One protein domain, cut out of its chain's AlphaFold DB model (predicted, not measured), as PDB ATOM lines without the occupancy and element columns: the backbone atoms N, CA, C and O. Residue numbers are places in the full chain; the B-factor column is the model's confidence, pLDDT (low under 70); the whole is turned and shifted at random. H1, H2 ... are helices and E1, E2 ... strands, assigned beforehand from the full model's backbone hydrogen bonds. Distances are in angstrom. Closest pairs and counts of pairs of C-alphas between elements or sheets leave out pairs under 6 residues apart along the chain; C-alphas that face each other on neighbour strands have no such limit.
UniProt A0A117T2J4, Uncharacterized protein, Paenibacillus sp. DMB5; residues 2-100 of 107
ATOM      1  N   GLU A   2     -54.728 -76.880  95.620       90.25
ATOM      2  CA  GLU A   2     -53.314 -77.236  95.443       90.25
ATOM      3  C   GLU A   2     -52.648 -76.227  94.503       90.25
ATOM      4  O   GLU A   2     -53.266 -75.782  93.530       90.25
ATOM      5  N   TRP A   3     -51.412 -75.855  94.839       95.31
ATOM      6  CA  TRP A   3     -50.567 -74.959  94.056       95.31
ATOM      7  C   TRP A   3     -49.409 -75.752  93.461       95.31
ATOM      8  O   TRP A   3     -48.779 -76.553  94.150       95.31
ATOM      9  N   TYR A   4     -49.107 -75.482  92.199       96.81
ATOM     10  CA  TYR A   4     -48.058 -76.139  91.436       96.81
ATOM     11  C   TYR A   4     -47.108 -75.088  90.871       96.81
ATOM     12  O   TYR A   4     -47.553 -74.049  90.390       96.81
ATOM     13  N   THR A   5     -45.807 -75.364  90.856       97.00
ATOM     14  CA  THR A   5     -44.894 -74.653  89.941       97.00
ATOM     15  C   THR A   5     -45.303 -74.923  88.491       97.00
ATOM     16  O   THR A   5     -45.993 -75.908  88.217       97.00
ATOM     17  N   PHE A   6     -44.855 -74.109  87.533       95.75
ATOM     18  CA  PHE A   6     -45.186 -74.329  86.119       95.75
ATOM     19  C   PHE A   6     -44.840 -75.747  85.626       95.75
ATOM     20  O   PHE A   6     -45.669 -76.397  84.995       95.75
ATOM     21  N   GLY A   7     -43.669 -76.280  85.993       94.94
ATOM     22  CA  GLY A   7     -43.278 -77.649  85.634       94.94
ATOM     23  C   GLY A   7     -44.188 -78.718  86.248       94.94
ATOM     24  O   GLY A   7     -44.628 -79.629  85.554       94.94
ATOM     25  N   GLN A   8     -44.530 -78.585  87.532       96.00
ATOM     26  CA  GLN A   8     -45.478 -79.497  88.182       96.00
ATOM     27  C   GLN A   8     -46.876 -79.399  87.558       96.00
ATOM     28  O   GLN A   8     -47.531 -80.419  87.385       96.00
ATOM     29  N   MET A   9     -47.315 -78.197  87.182       95.88
ATOM     30  CA  MET A   9     -48.600 -77.978  86.521       95.88
ATOM     31  C   MET A   9     -48.651 -78.690  85.167       95.88
ATOM     32  O   MET A   9     -49.619 -79.398  84.907       95.88
ATOM     33  N   LEU A  10     -47.590 -78.601  84.356       94.50
ATOM     34  CA  LEU A  10     -47.496 -79.314  83.075       94.50
ATOM     35  C   LEU A  10     -47.634 -80.835  83.219       94.50
ATOM     36  O   LEU A  10     -48.174 -81.484  82.331       94.50
ATOM     37  N   MET A  11     -47.160 -81.400  84.331       92.19
ATOM     38  CA  MET A  11     -47.280 -82.835  84.603       92.19
ATOM     39  C   MET A  11     -48.686 -83.260  85.042       92.19
ATOM     40  O   MET A  11     -48.999 -84.446  84.987       92.19
ATOM     41  N   GLN A  12     -49.504 -82.324  85.530       92.94
ATOM     42  CA  GLN A  12     -50.794 -82.611  86.167       92.94
ATOM     43  C   GLN A  12     -51.994 -82.177  85.315       92.94
ATOM     44  O   GLN A  12     -53.058 -82.789  85.401       92.94
ATOM     45  N   ILE A  13     -51.847 -81.123  84.508       92.75
ATOM     46  CA  ILE A  13     -52.937 -80.564  83.710       92.75
ATOM     47  C   ILE A  13     -53.338 -81.513  82.576       92.75
ATOM     48  O   ILE A  13     -52.508 -81.971  81.789       92.75
ATOM     49  N   ARG A  14     -54.636 -81.795  82.479       91.38
ATOM     50  CA  ARG A  14     -55.226 -82.667  81.454       91.38
ATOM     51  C   ARG A  14     -55.820 -81.871  80.300       91.38
ATOM     52  O   ARG A  14     -56.112 -80.685  80.452       91.38
ATOM     53  N   LEU A  15     -56.062 -82.518  79.157       90.44
ATOM     54  CA  LEU A  15     -56.701 -81.846  78.012       90.44
ATOM     55  C   LEU A  15     -58.059 -81.241  78.395       90.44
ATOM     56  O   LEU A  15     -58.877 -81.858  79.076       90.44
ATOM     57  N   GLY A  16     -58.296 -80.008  77.968       88.94
ATOM     58  CA  GLY A  16     -59.465 -79.205  78.311       88.94
ATOM     59  C   GLY A  16     -59.437 -78.578  79.708       88.94
ATOM     60  O   GLY A  16     -60.296 -77.750  79.991       88.94
ATOM     61  N   GLN A  17     -58.481 -78.914  80.583       91.38
ATOM     62  CA  GLN A  17     -58.387 -78.266  81.893       91.38
ATOM     63  C   GLN A  17     -57.728 -76.897  81.792       91.38
ATOM     64  O   GLN A  17     -56.823 -76.674  80.980       91.38
ATOM     65  N   LYS A  18     -58.171 -75.995  82.670       93.62
ATOM     66  CA  LYS A  18     -57.576 -74.677  82.844       93.62
ATOM     67  C   LYS A  18     -56.654 -74.666  84.059       93.62
ATOM     68  O   LYS A  18     -56.894 -75.358  85.051       93.62
ATOM     69  N   ALA A  19     -55.611 -73.853  83.984       95.00
ATOM     70  CA  ALA A  19     -54.787 -73.497  85.126       95.00
ATOM     71  C   ALA A  19     -54.721 -71.979  85.265       95.00
ATOM     72  O   ALA A  19     -54.663 -71.260  84.267       95.00
ATOM     73  N   VAL A  20     -54.739 -71.510  86.509       95.19
ATOM     74  CA  VAL A  20     -54.849 -70.091  86.851       95.19
ATOM     75  C   VAL A  20     -53.754 -69.715  87.844       95.19
ATOM     76  O   VAL A  20     -53.499 -70.450  88.801       95.19
ATOM     77  N   THR A  21     -53.101 -68.582  87.625       94.56
ATOM     78  CA  THR A  21     -52.161 -67.976  88.578       94.56
ATOM     79  C   THR A  21     -52.891 -67.116  89.618       94.56
ATOM     80  O   THR A  21     -54.005 -66.652  89.371       94.56
ATOM     81  N   PRO A  22     -52.274 -66.811  90.776       93.56
ATOM     82  CA  PRO A  22     -52.863 -65.913  91.775       93.56
ATOM     83  C   PRO A  22     -53.236 -64.520  91.246       93.56
ATOM     84  O   PRO A  22     -54.138 -63.886  91.785       93.56
ATOM     85  N   ASP A  23     -52.543 -64.038  90.211       91.69
ATOM     86  CA  ASP A  23     -52.804 -62.744  89.568       91.69
ATOM     87  C   ASP A  23     -53.858 -62.810  88.443       91.69
ATOM     88  O   ASP A  23     -54.124 -61.799  87.796       91.69
ATOM     89  N   GLY A  24     -54.480 -63.975  88.230       90.12
ATOM     90  CA  GLY A  24     -55.622 -64.157  87.331       90.12
ATOM     91  C   GLY A  24     -55.278 -64.544  85.893       90.12
ATOM     92  O   GLY A  24     -56.182 -64.677  85.071       90.12
ATOM     93  N   ARG A  25     -54.003 -64.760  85.549       92.69
ATOM     94  CA  ARG A  25     -53.656 -65.287  84.221       92.69
ATOM     95  C   ARG A  25     -54.139 -66.728  84.102       92.69
ATOM     96  O   ARG A  25     -53.843 -67.564  84.950       92.69
ATOM     97  N   THR A  26     -54.838 -67.014  83.009       94.94
ATOM     98  CA  THR A  26     -55.455 -68.321  82.770       94.94
ATOM     99  C   THR A  26     -54.913 -68.949  81.494       94.94
ATOM    100  O   THR A  26     -54.865 -68.305  80.442       94.94
ATOM    101  N   VAL A  27     -54.547 -70.226  81.574       95.19
ATOM    102  CA  VAL A  27     -54.199 -71.076  80.429       95.19
ATOM    103  C   VAL A  27     -55.152 -72.260  80.352       95.19
ATOM    104  O   VAL A  27     -55.684 -72.685  81.371       95.19
ATOM    105  N   ILE A  28     -55.342 -72.815  79.159       93.94
ATOM    106  CA  ILE A  28     -56.028 -74.091  78.934       93.94
ATOM    107  C   ILE A  28     -55.080 -75.060  78.226       93.94
ATOM    108  O   ILE A  28     -54.337 -74.655  77.329       93.94
ATOM    109  N   ARG A  29     -55.097 -76.336  78.610       93.00
ATOM    110  CA  ARG A  29     -54.396 -77.398  77.876       93.00
ATOM    111  C   ARG A  29     -55.268 -77.868  76.722       93.00
ATOM    112  O   ARG A  29     -56.370 -78.351  76.946       93.00
ATOM    113  N   THR A  30     -54.763 -77.743  75.505       90.88
ATOM    114  CA  THR A  30     -55.370 -78.267  74.280       90.88
ATOM    115  C   THR A  30     -54.500 -79.354  73.666       90.88
ATOM    116  O   THR A  30     -53.340 -79.504  74.055       90.88
ATOM    117  N   SER A  31     -55.007 -80.074  72.667       87.81
ATOM    118  CA  SER A  31     -54.216 -81.030  71.869       87.81
ATOM    119  C   SER A  31     -52.951 -80.404  71.251       87.81
ATOM    120  O   SER A  31     -51.917 -81.061  71.145       87.81
ATOM    121  N   GLY A  32     -52.994 -79.107  70.925       88.06
ATOM    122  CA  GLY A  32     -51.877 -78.349  70.348       88.06
ATOM    123  C   GLY A  32     -50.891 -77.740  71.351       88.06
ATOM    124  O   GLY A  32     -49.891 -77.164  70.930       88.06
ATOM    125  N   GLY A  33     -51.146 -77.831  72.660       92.00
ATOM    126  CA  GLY A  33     -50.276 -77.265  73.697       92.00
ATOM    127  C   GLY A  33     -51.049 -76.522  74.784       92.00
ATOM    128  O   GLY A  33     -52.234 -76.758  74.984       92.00
ATOM    129  N   LEU A  34     -50.384 -75.628  75.515       95.19
ATOM    130  CA  LEU A  34     -51.069 -74.676  76.393       95.19
ATOM    131  C   LEU A  34     -51.428 -73.412  75.612       95.19
ATOM    132  O   LEU A  34     -50.604 -72.905  74.851       95.19
ATOM    133  N   VAL A  35     -52.623 -72.872  75.840       96.31
ATOM    134  CA  VAL A  35     -53.119 -71.649  75.194       96.31
ATOM    135  C   VAL A  35     -53.601 -70.664  76.251       96.31
ATOM    136  O   VAL A  35     -54.326 -71.047  77.171       96.31
ATOM    137  N   TRP A  36     -53.237 -69.389  76.120       96.12
ATOM    138  CA  TRP A  36     -53.747 -68.324  76.987       96.12
ATOM    139  C   TRP A  36     -55.248 -68.110  76.762       96.12
ATOM    140  O   TRP A  36     -55.695 -67.981  75.624       96.12
ATOM    141  N   GLN A  37     -56.035 -68.044  77.833       93.44
ATOM    142  CA  GLN A  37     -57.483 -67.808  77.750       93.44
ATOM    143  C   GLN A  37     -57.854 -66.330  77.866       93.44
ATOM    144  O   GLN A  37     -58.867 -65.907  77.318       93.44
ATOM    145  N   GLU A  38     -57.032 -65.535  78.551       86.88
ATOM    146  CA  GLU A  38     -57.371 -64.156  78.897       86.88
ATOM    147  C   GLU A  38     -56.209 -63.185  78.659       86.88
ATOM    148  O   GLU A  38     -55.049 -63.565  78.482       86.88
ATOM    149  N   GLY A  39     -56.537 -61.892  78.665       86.06
ATOM    150  CA  GLY A  39     -55.575 -60.809  78.510       86.06
ATOM    151  C   GLY A  39     -55.090 -60.611  77.073       86.06
ATOM    152  O   GLY A  39     -55.690 -61.068  76.104       86.06
ATOM    153  N   ARG A  40     -53.975 -59.884  76.926       88.62
ATOM    154  CA  ARG A  40     -53.437 -59.470  75.614       88.62
ATOM    155  C   ARG A  40     -52.935 -60.627  74.749       88.62
ATOM    156  O   ARG A  40     -52.746 -60.437  73.555       88.62
ATOM    157  N   LEU A  41     -52.680 -61.780  75.361       90.06
ATOM    158  CA  LEU A  41     -52.167 -62.972  74.693       90.06
ATOM    159  C   LEU A  41     -53.258 -64.021  74.454       90.06
ATOM    160  O   LEU A  41     -52.928 -65.116  74.018       90.06
ATOM    161  N   ALA A  42     -54.532 -63.719  74.733       93.81
ATOM    162  CA  ALA A  42     -55.628 -64.671  74.574       93.81
ATOM    163  C   ALA A  42     -55.628 -65.324  73.177       93.81
ATOM    164  O   ALA A  42     -55.519 -64.649  72.153       93.81
ATOM    165  N   GLY A  43     -55.728 -66.653  73.150       93.00
ATOM    166  CA  GLY A  43     -55.656 -67.479  71.945       93.00
ATOM    167  C   GLY A  43     -54.239 -67.824  71.476       93.00
ATOM    168  O   GLY A  43     -54.086 -68.719  70.647       93.00
ATOM    169  N   ALA A  44     -53.196 -67.178  72.004       95.81
ATOM    170  CA  ALA A  44     -51.816 -67.515  71.672       95.81
ATOM    171  C   ALA A  44     -51.336 -68.755  72.439       95.81
ATOM    172  O   ALA A  44     -51.679 -68.960  73.609       95.81
ATOM    173  N   VAL A  45     -50.490 -69.554  71.784       96.12
ATOM    174  CA  VAL A  45     -49.779 -70.667  72.425       96.12
ATOM    175  C   VAL A  45     -48.815 -70.109  73.472       96.12
ATOM    176  O   VAL A  45     -48.144 -69.099  73.250       96.12
ATOM    177  N   VAL A  46     -48.755 -70.760  74.629       96.00
ATOM    178  CA  VAL A  46     -47.833 -70.393  75.702       96.00
ATOM    179  C   VAL A  46     -46.407 -70.727  75.277       96.00
ATOM    180  O   VAL A  46     -46.054 -71.887  75.080       96.00
ATOM    181  N   GLU A  47     -45.569 -69.701  75.188       95.19
ATOM    182  CA  GLU A  47     -44.125 -69.865  75.049       95.19
ATOM    183  C   GLU A  47     -43.477 -69.994  76.426       95.19
ATOM    184  O   GLU A  47     -43.703 -69.159  77.306       95.19
ATOM    185  N   ILE A  48     -42.627 -71.009  76.600       93.69
ATOM    186  CA  ILE A  48     -41.880 -71.194  77.845       93.69
ATOM    187  C   ILE A  48     -40.831 -70.083  77.957       93.69
ATOM    188  O   ILE A  48     -39.863 -70.049  77.200       93.69
ATOM    189  N   ARG A  49     -41.043 -69.165  78.902       93.75
ATOM    190  CA  ARG A  49     -40.184 -68.006  79.180       93.75
ATOM    191  C   ARG A  49     -39.943 -67.874  80.680       93.75
ATOM    192  O   ARG A  49     -40.726 -68.383  81.479       93.75
ATOM    193  N   ASP A  50     -38.903 -67.129  81.045       94.12
ATOM    194  CA  ASP A  50     -38.366 -67.073  82.412       94.12
ATOM    195  C   ASP A  50     -39.408 -66.795  83.503       94.12
ATOM    196  O   ASP A  50     -39.390 -67.424  84.559       94.12
ATOM    197  N   TYR A  51     -40.358 -65.897  83.235       89.81
ATOM    198  CA  TYR A  51     -41.385 -65.512  84.207       89.81
ATOM    199  C   TYR A  51     -42.284 -66.682  84.641       89.81
ATOM    200  O   TYR A  51     -42.772 -66.689  85.768       89.81
ATOM    201  N   LEU A  52     -42.461 -67.701  83.790       93.50
ATOM    202  CA  LEU A  52     -43.290 -68.863  84.112       93.50
ATOM    203  C   LEU A  52     -42.652 -69.740  85.193       93.50
ATOM    204  O   LEU A  52     -43.369 -70.413  85.927       93.50
ATOM    205  N   PHE A  53     -41.325 -69.727  85.343       93.69
ATOM    206  CA  PHE A  53     -40.655 -70.537  86.366       93.69
ATOM    207  C   PHE A  53     -40.881 -70.016  87.788       93.69
ATOM    208  O   PHE A  53     -40.788 -70.792  88.737       93.69
ATOM    209  N   SER A  54     -41.193 -68.726  87.940       93.06
ATOM    210  CA  SER A  54     -41.568 -68.123  89.226       93.06
ATOM    211  C   SER A  54     -43.065 -68.197  89.525       93.06
ATOM    212  O   SER A  54     -43.473 -67.924  90.654       93.06
ATOM    213  N   ASP A  55     -43.883 -68.555  88.537       94.38
ATOM    214  CA  ASP A  55     -45.329 -68.594  88.694       94.38
ATOM    215  C   ASP A  55     -45.788 -69.872  89.405       94.38
ATOM    216  O   ASP A  55     -45.308 -70.983  89.145       94.38
ATOM    217  N   ILE A  56     -46.788 -69.703  90.270       96.69
ATOM    218  CA  ILE A  56     -47.560 -70.805  90.839       96.69
ATOM    219  C   ILE A  56     -48.946 -70.849  90.209       96.69
ATOM    220  O   ILE A  56     -49.535 -69.820  89.889       96.69
ATOM    221  N   TRP A  57     -49.466 -72.056  90.055       96.62
ATOM    222  CA  TRP A  57     -50.675 -72.340  89.301       96.62
ATOM    223  C   TRP A  57     -51.605 -73.213  90.118       96.62
ATOM    224  O   TRP A  57     -51.158 -74.111  90.830       96.62
ATOM    225  N   THR A  58     -52.903 -72.996  89.973       96.25
ATOM    226  CA  THR A  58     -53.919 -73.937  90.431       96.25
ATOM    227  C   THR A  58     -54.700 -74.462  89.237       96.25
ATOM    228  O   THR A  58     -55.043 -73.698  88.337       96.25
ATOM    229  N   ILE A  59     -54.944 -75.771  89.199       94.56
ATOM    230  CA  ILE A  59     -55.712 -76.413  88.128       94.56
ATOM    231  C   ILE A  59     -57.182 -76.417  88.539       94.56
ATOM    232  O   ILE A  59     -57.541 -76.925  89.606       94.56
ATOM    233  N   THR A  60     -58.043 -75.860  87.693       88.81
ATOM    234  CA  THR A  60     -59.484 -75.835  87.947       88.81
ATOM    235  C   THR A  60     -60.076 -77.202  87.614       88.81
ATOM    236  O   THR A  60     -59.921 -77.704  86.501       88.81
ATOM    237  N   ARG A  61     -60.750 -77.823  88.590       70.88
ATOM    238  CA  ARG A  61     -61.381 -79.144  88.420       70.88
ATOM    239  C   ARG A  61     -62.671 -79.086  87.602       70.88
ATOM    240  O   ARG A  61     -62.982 -80.055  86.920       70.88
ATOM    241  N   ASP A  62     -63.375 -77.960  87.657       60.62
ATOM    242  CA  ASP A  62     -64.640 -77.763  86.963       60.62
ATOM    243  C   ASP A  62     -64.395 -77.150  85.591       60.62
ATOM    244  O   ASP A  62     -64.087 -75.969  85.472       60.62
ATOM    245  N   GLU A  63     -64.451 -78.010  84.580       52.53
ATOM    246  CA  GLU A  63     -65.171 -77.826  83.316       52.53
ATOM    247  C   GLU A  63     -64.708 -78.950  82.375       52.53
ATOM    248  O   GLU A  63     -63.914 -78.761  81.456       52.53
ATOM    249  N   GLU A  64     -65.249 -80.159  82.562       51.72
ATOM    250  CA  GLU A  64     -65.292 -81.188  81.505       51.72
ATOM    251  C   GLU A  64     -66.259 -80.797  80.368       51.72
ATOM    252  O   GLU A  64     -66.862 -81.641  79.714       51.72
ATOM    253  N   SER A  65     -66.444 -79.502  80.123       51.84
ATOM    254  CA  SER A  65     -67.324 -78.964  79.096       51.84
ATOM    255  C   SER A  65     -66.481 -78.328  78.003       51.84
ATOM    256  O   SER A  65     -66.345 -77.113  77.902       51.84
ATOM    257  N   GLY A  66     -65.891 -79.184  77.179       57.28
ATOM    258  CA  GLY A  66     -65.222 -78.795  75.948       57.28
ATOM    259  C   GLY A  66     -65.179 -79.976  74.991       57.28
ATOM    260  O   GLY A  66     -65.093 -81.121  75.427       57.28
ATOM    261  N   LEU A  67     -65.213 -79.703  73.684       58.06
ATOM    262  CA  LEU A  67     -65.069 -80.720  72.631       58.06
ATOM    263  C   LEU A  67     -63.834 -81.618  72.846       58.06
ATOM    264  O   LEU A  67     -63.864 -82.793  72.497       58.06
ATOM    265  N   GLU A  68     -62.782 -81.093  73.479       62.31
ATOM    266  CA  GLU A  68     -61.558 -81.840  73.781       62.31
ATOM    267  C   GLU A  68     -61.656 -82.782  74.993       62.31
ATOM    268  O   GLU A  68     -60.858 -83.709  75.108       62.31
ATOM    269  N   ALA A  69     -62.635 -82.612  75.889       64.88
ATOM    270  CA  ALA A  69     -62.834 -83.544  77.001       64.88
ATOM    271  C   ALA A  69     -63.336 -84.915  76.512       64.88
ATOM    272  O   ALA A  69     -62.995 -85.939  77.102       64.88
ATOM    273  N   ALA A  70     -64.099 -84.936  75.411       69.69
ATOM    274  CA  ALA A  70     -64.719 -86.146  74.873       69.69
ATOM    275  C   ALA A  70     -63.700 -87.182  74.362       69.69
ATOM    276  O   ALA A  70     -63.968 -88.377  74.448       69.69
ATOM    277  N   ASP A  71     -62.534 -86.738  73.878       77.25
ATOM    278  CA  ASP A  71     -61.475 -87.619  73.356       77.25
ATOM    279  C   ASP A  71     -60.165 -87.540  74.163       77.25
ATOM    280  O   ASP A  71     -59.123 -88.066  73.764       77.25
ATOM    281  N   ARG A  72     -60.223 -86.905  75.342       84.69
ATOM    282  CA  ARG A  72     -59.082 -86.713  76.247       84.69
ATOM    283  C   ARG A  72     -58.343 -88.017  76.515       84.69
ATOM    284  O   ARG A  72     -57.126 -88.065  76.393       84.69
ATOM    285  N   GLU A  73     -59.070 -89.067  76.894       87.31
ATOM    286  CA  GLU A  73     -58.447 -90.324  77.317       87.31
ATOM    287  C   GLU A  73     -57.742 -91.024  76.152       87.31
ATOM    288  O   GLU A  73     -56.643 -91.549  76.316       87.31
ATOM    289  N   THR A  74     -58.331 -90.991  74.953       88.19
ATOM    290  CA  THR A  74     -57.714 -91.550  73.745       88.19
ATOM    291  C   THR A  74     -56.431 -90.805  73.400       88.19
ATOM    292  O   THR A  74     -55.408 -91.437  73.127       88.19
ATOM    293  N   HIS A  75     -56.474 -89.472  73.433       86.81
ATOM    294  CA  HIS A  75     -55.330 -88.634  73.104       86.81
ATOM    295  C   HIS A  75     -54.204 -88.786  74.134       86.81
ATOM    296  O   HIS A  75     -53.063 -89.047  73.759       86.81
ATOM    297  N   GLU A  76     -54.517 -88.704  75.429       88.50
ATOM    298  CA  GLU A  76     -53.537 -88.878  76.509       88.50
ATOM    299  C   GLU A  76     -52.946 -90.295  76.514       88.50
ATOM    300  O   GLU A  76     -51.746 -90.465  76.745       88.50
ATOM    301  N   ARG A  77     -53.744 -91.330  76.211       91.12
ATOM    302  CA  ARG A  77     -53.229 -92.696  76.035       91.12
ATOM    303  C   ARG A  77     -52.242 -92.766  74.872       91.12
ATOM    304  O   ARG A  77     -51.154 -93.306  75.047       91.12
ATOM    305  N   ARG A  78     -52.584 -92.183  73.720       90.94
ATOM    306  CA  ARG A  78     -51.697 -92.146  72.549       90.94
ATOM    307  C   ARG A  78     -50.390 -91.407  72.845       90.94
ATOM    308  O   ARG A  78     -49.330 -91.878  72.445       90.94
ATOM    309  N   GLU A  79     -50.438 -90.279  73.556       89.75
ATOM    310  CA  GLU A  79     -49.235 -89.557  73.999       89.75
ATOM    311  C   GLU A  79     -48.336 -90.444  74.877       89.75
ATOM    312  O   GLU A  79     -47.127 -90.512  74.650       89.75
ATOM    313  N   ARG A  80     -48.917 -91.188  75.829       91.06
ATOM    314  CA  ARG A  80     -48.166 -92.128  76.680       91.06
ATOM    315  C   ARG A  80     -47.549 -93.273  75.882       91.06
ATOM    316  O   ARG A  80     -46.384 -93.589  76.100       91.06
ATOM    317  N   GLU A  81     -48.296 -93.870  74.957       95.56
ATOM    318  CA  GLU A  81     -47.793 -94.940  74.085       95.56
ATOM    319  C   GLU A  81     -46.600 -94.461  73.245       95.56
ATOM    320  O   GLU A  81     -45.583 -95.147  73.172       95.56
ATOM    321  N   MET A  82     -46.667 -93.250  72.680       94.81
ATOM    322  CA  MET A  82     -45.546 -92.673  71.927       94.81
ATOM    323  C   MET A  82     -44.297 -92.476  72.796       94.81
ATOM    324  O   MET A  82     -43.193 -92.770  72.340       94.81
ATOM    325  N   LEU A  83     -44.453 -92.016  74.042       93.62
ATOM    326  CA  LEU A  83     -43.330 -91.865  74.974       93.62
ATOM    327  C   LEU A  83     -42.690 -93.210  75.333       93.62
ATOM    328  O   LEU A  83     -41.464 -93.308  75.384       93.62
ATOM    329  N   VAL A  84     -43.506 -94.244  75.562       95.81
ATOM    330  CA  VAL A  84     -43.010 -95.605  75.819       95.81
ATOM    331  C   VAL A  84     -42.203 -96.105  74.625       95.81
ATOM    332  O   VAL A  84     -41.064 -96.529  74.810       95.81
ATOM    333  N   ASN A  85     -42.734 -95.964  73.410       97.12
ATOM    334  CA  ASN A  85     -42.045 -96.397  72.195       97.12
ATOM    335  C   ASN A  85     -40.693 -95.682  72.021       97.12
ATOM    336  O   ASN A  85     -39.675 -96.333  71.796       97.12
ATOM    337  N   GLN A  86     -40.648 -94.358  72.207       95.94
ATOM    338  CA  GLN A  86     -39.398 -93.587  72.133       95.94
ATOM    339  C   GLN A  86     -38.367 -94.042  73.173       95.94
ATOM    340  O   GLN A  86     -37.172 -94.130  72.883       95.94
ATOM    341  N   TYR A  87     -38.814 -94.334  74.395       96.81
ATOM    342  CA  TYR A  87     -37.933 -94.839  75.443       96.81
ATOM    343  C   TYR A  87     -37.377 -96.227  75.101       96.81
ATOM    344  O   TYR A  87     -36.184 -96.474  75.289       96.81
ATOM    345  N   GLU A  88     -38.215 -97.130  74.593       97.19
ATOM    346  CA  GLU A  88     -37.795 -98.470  74.182       97.19
ATOM    347  C   GLU A  88     -36.763 -98.422  73.049       97.19
ATOM    348  O   GLU A  88     -35.733 -99.097  73.143       97.19
ATOM    349  N   GLU A  89     -36.971 -97.568  72.043       96.75
ATOM    350  CA  GLU A  89     -36.006 -97.322  70.965       96.75
ATOM    351  C   GLU A  89     -34.666 -96.809  71.512       96.75
ATOM    352  O   GLU A  89     -33.609 -97.376  71.220       96.75
ATOM    353  N   ALA A  90     -34.691 -95.783  72.368       95.62
ATOM    354  CA  ALA A  90     -33.481 -95.227  72.973       95.62
ATOM    355  C   ALA A  90     -32.728 -96.269  73.818       95.62
ATOM    356  O   ALA A  90     -31.496 -96.365  73.768       95.62
ATOM    357  N   ARG A  91     -33.464 -97.090  74.575       95.56
ATOM    358  CA  ARG A  91     -32.905 -98.189  75.368       95.56
ATOM    359  C   ARG A  91     -32.252 -99.243  74.477       95.56
ATOM    360  O   ARG A  91     -31.177 -99.734  74.821       95.56
ATOM    361  N   GLN A  92     -32.879 -99.597  73.358       95.25
ATOM    362  CA  GLN A  92     -32.340-100.578  72.423       95.25
ATOM    363  C   GLN A  92     -31.041-100.079  71.778       95.25
ATOM    364  O   GLN A  92     -30.032-100.783  71.838       95.25
ATOM    365  N   MET A  93     -31.017 -98.832  71.294       94.12
ATOM    366  CA  MET A  93     -29.804 -98.205  70.750       94.12
ATOM    367  C   MET A  93     -28.653 -98.198  71.764       94.12
ATOM    368  O   MET A  93     -27.497 -98.441  71.422       94.12
ATOM    369  N   PHE A  94     -28.956 -97.933  73.037       93.19
ATOM    370  CA  PHE A  94     -27.960 -97.977  74.103       93.19
ATOM    371  C   PHE A  94     -27.390 -99.388  74.324       93.19
ATOM    372  O   PHE A  94     -26.186 -99.544  74.534       93.19
ATOM    373  N   LEU A  95     -28.236-100.422  74.277       94.00
ATOM    374  CA  LEU A  95     -27.797-101.813  74.420       94.00
ATOM    375  C   LEU A  95     -26.955-102.285  73.233       94.00
ATOM    376  O   LEU A  95     -25.998-103.024  73.446       94.00
ATOM    377  N   GLU A  96     -27.287-101.862  72.015       92.50
ATOM    378  CA  GLU A  96     -26.518-102.168  70.803       92.50
ATOM    379  C   GLU A  96     -25.129-101.532  70.854       92.50
ATOM    380  O   GLU A  96     -24.139-102.252  70.776       92.50
ATOM    381  N   ARG A  97     -25.033-100.234  71.176       88.62
ATOM    382  CA  ARG A  97     -23.737 -99.553  71.383       88.62
ATOM    383  C   ARG A  97     -22.858-100.222  72.442       88.62
ATOM    384  O   ARG A  97     -21.639-100.155  72.371       88.62
ATOM    385  N   ARG A  98     -23.463-100.857  73.451       83.81
ATOM    386  CA  ARG A  98     -22.736-101.597  74.496       83.81
ATOM    387  C   ARG A  98     -22.265-102.986  74.071       83.81
ATOM    388  O   ARG A  98     -21.439-103.556  74.782       83.81
ATOM    389  N   LYS A  99     -22.820-103.554  73.000       79.12
ATOM    390  CA  LYS A  99     -22.419-104.856  72.447       79.12
ATOM    391  C   LYS A  99     -21.265-104.752  71.447       79.12
ATOM    392  O   LYS A  99     -20.684-105.791  71.152       79.12
ATOM    393  N   ASP A 100     -20.872-103.535  71.063       63.34
ATOM    394  CA  ASP A 100     -19.702-103.240  70.221       63.34
ATOM    395  C   ASP A 100     -18.414-102.813  70.982       63.34
ATOM    396  O   ASP A 100     -17.749-101.871  70.562       63.34
TER     397      ASP A 100
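AT A GLANCE: This is residues 2 to 100 of the 107 residues of an uncharacterized protein of Paenibacillus sp. DMB5 (UniProt A0A117T2J4). A small compact head is built on a strongly twisted sheet of four short strands with the short helix H1 on it, and the long helix H3 sticks out from this head as an arm with its residues 77 to 99. The little helix H2 packs on H1, off the sheet. The printed part has 99 residues, mixed in class, with three named helices and four named strands in the order H1 E1 E2 E3 H2 E4 H3; the antiparallel sheet runs E3 E2 E1 E4. The whole is loose, with a radius of gyration of the C-alphas of 17.0 A, and spans 56 by 33 by 26 A.

IN THESE COORDINATES: H1, residues 6 to 12, begins at C-alpha 6 (-45.186, -74.329, 86.119). E1 is residues 18 to 20, E2 residues 26 to 30, 13.1 A long from first to last C-alpha, and E3 residues 33 to 36. H2 is residues 51 to 54 and E4 residues 56 to 59. H3, residues 72 to 99, measures 41.1 A and ends at C-alpha 99 (-22.419, -104.856, 72.447).

HOW THE PARTS SIT: E1, E2 and E3 form a meander, each strand the antiparallel neighbour of the one before; N 27 and O 19 are 2.9 A apart, N 28 and O 35 2.8 A. E4, an edge strand, is antiparallel to E1, with N 20 and O 58 at 2.9 A. H1 is on the sheet at a height of 6.8 A, only just over none of the strands, with 2 C-alphas on E1. H1 and H2 touch, the closest C-alphas being those of Phe 6 and Phe 53, 5.9 A. H3 is apart from H1 and H2. Every O i to N i+4 pair in H1 and H3 is within hydrogen-bond range; H2 is too short for one.

THE WHOLE: The farthest C-alphas, of Gly 39 and Asp 100, are 56.2 A apart. The printed part has no cut. The links E3 to H2 and E4 to H3 are long. The pLDDT is under 70 at residues 62 to 70 and 100.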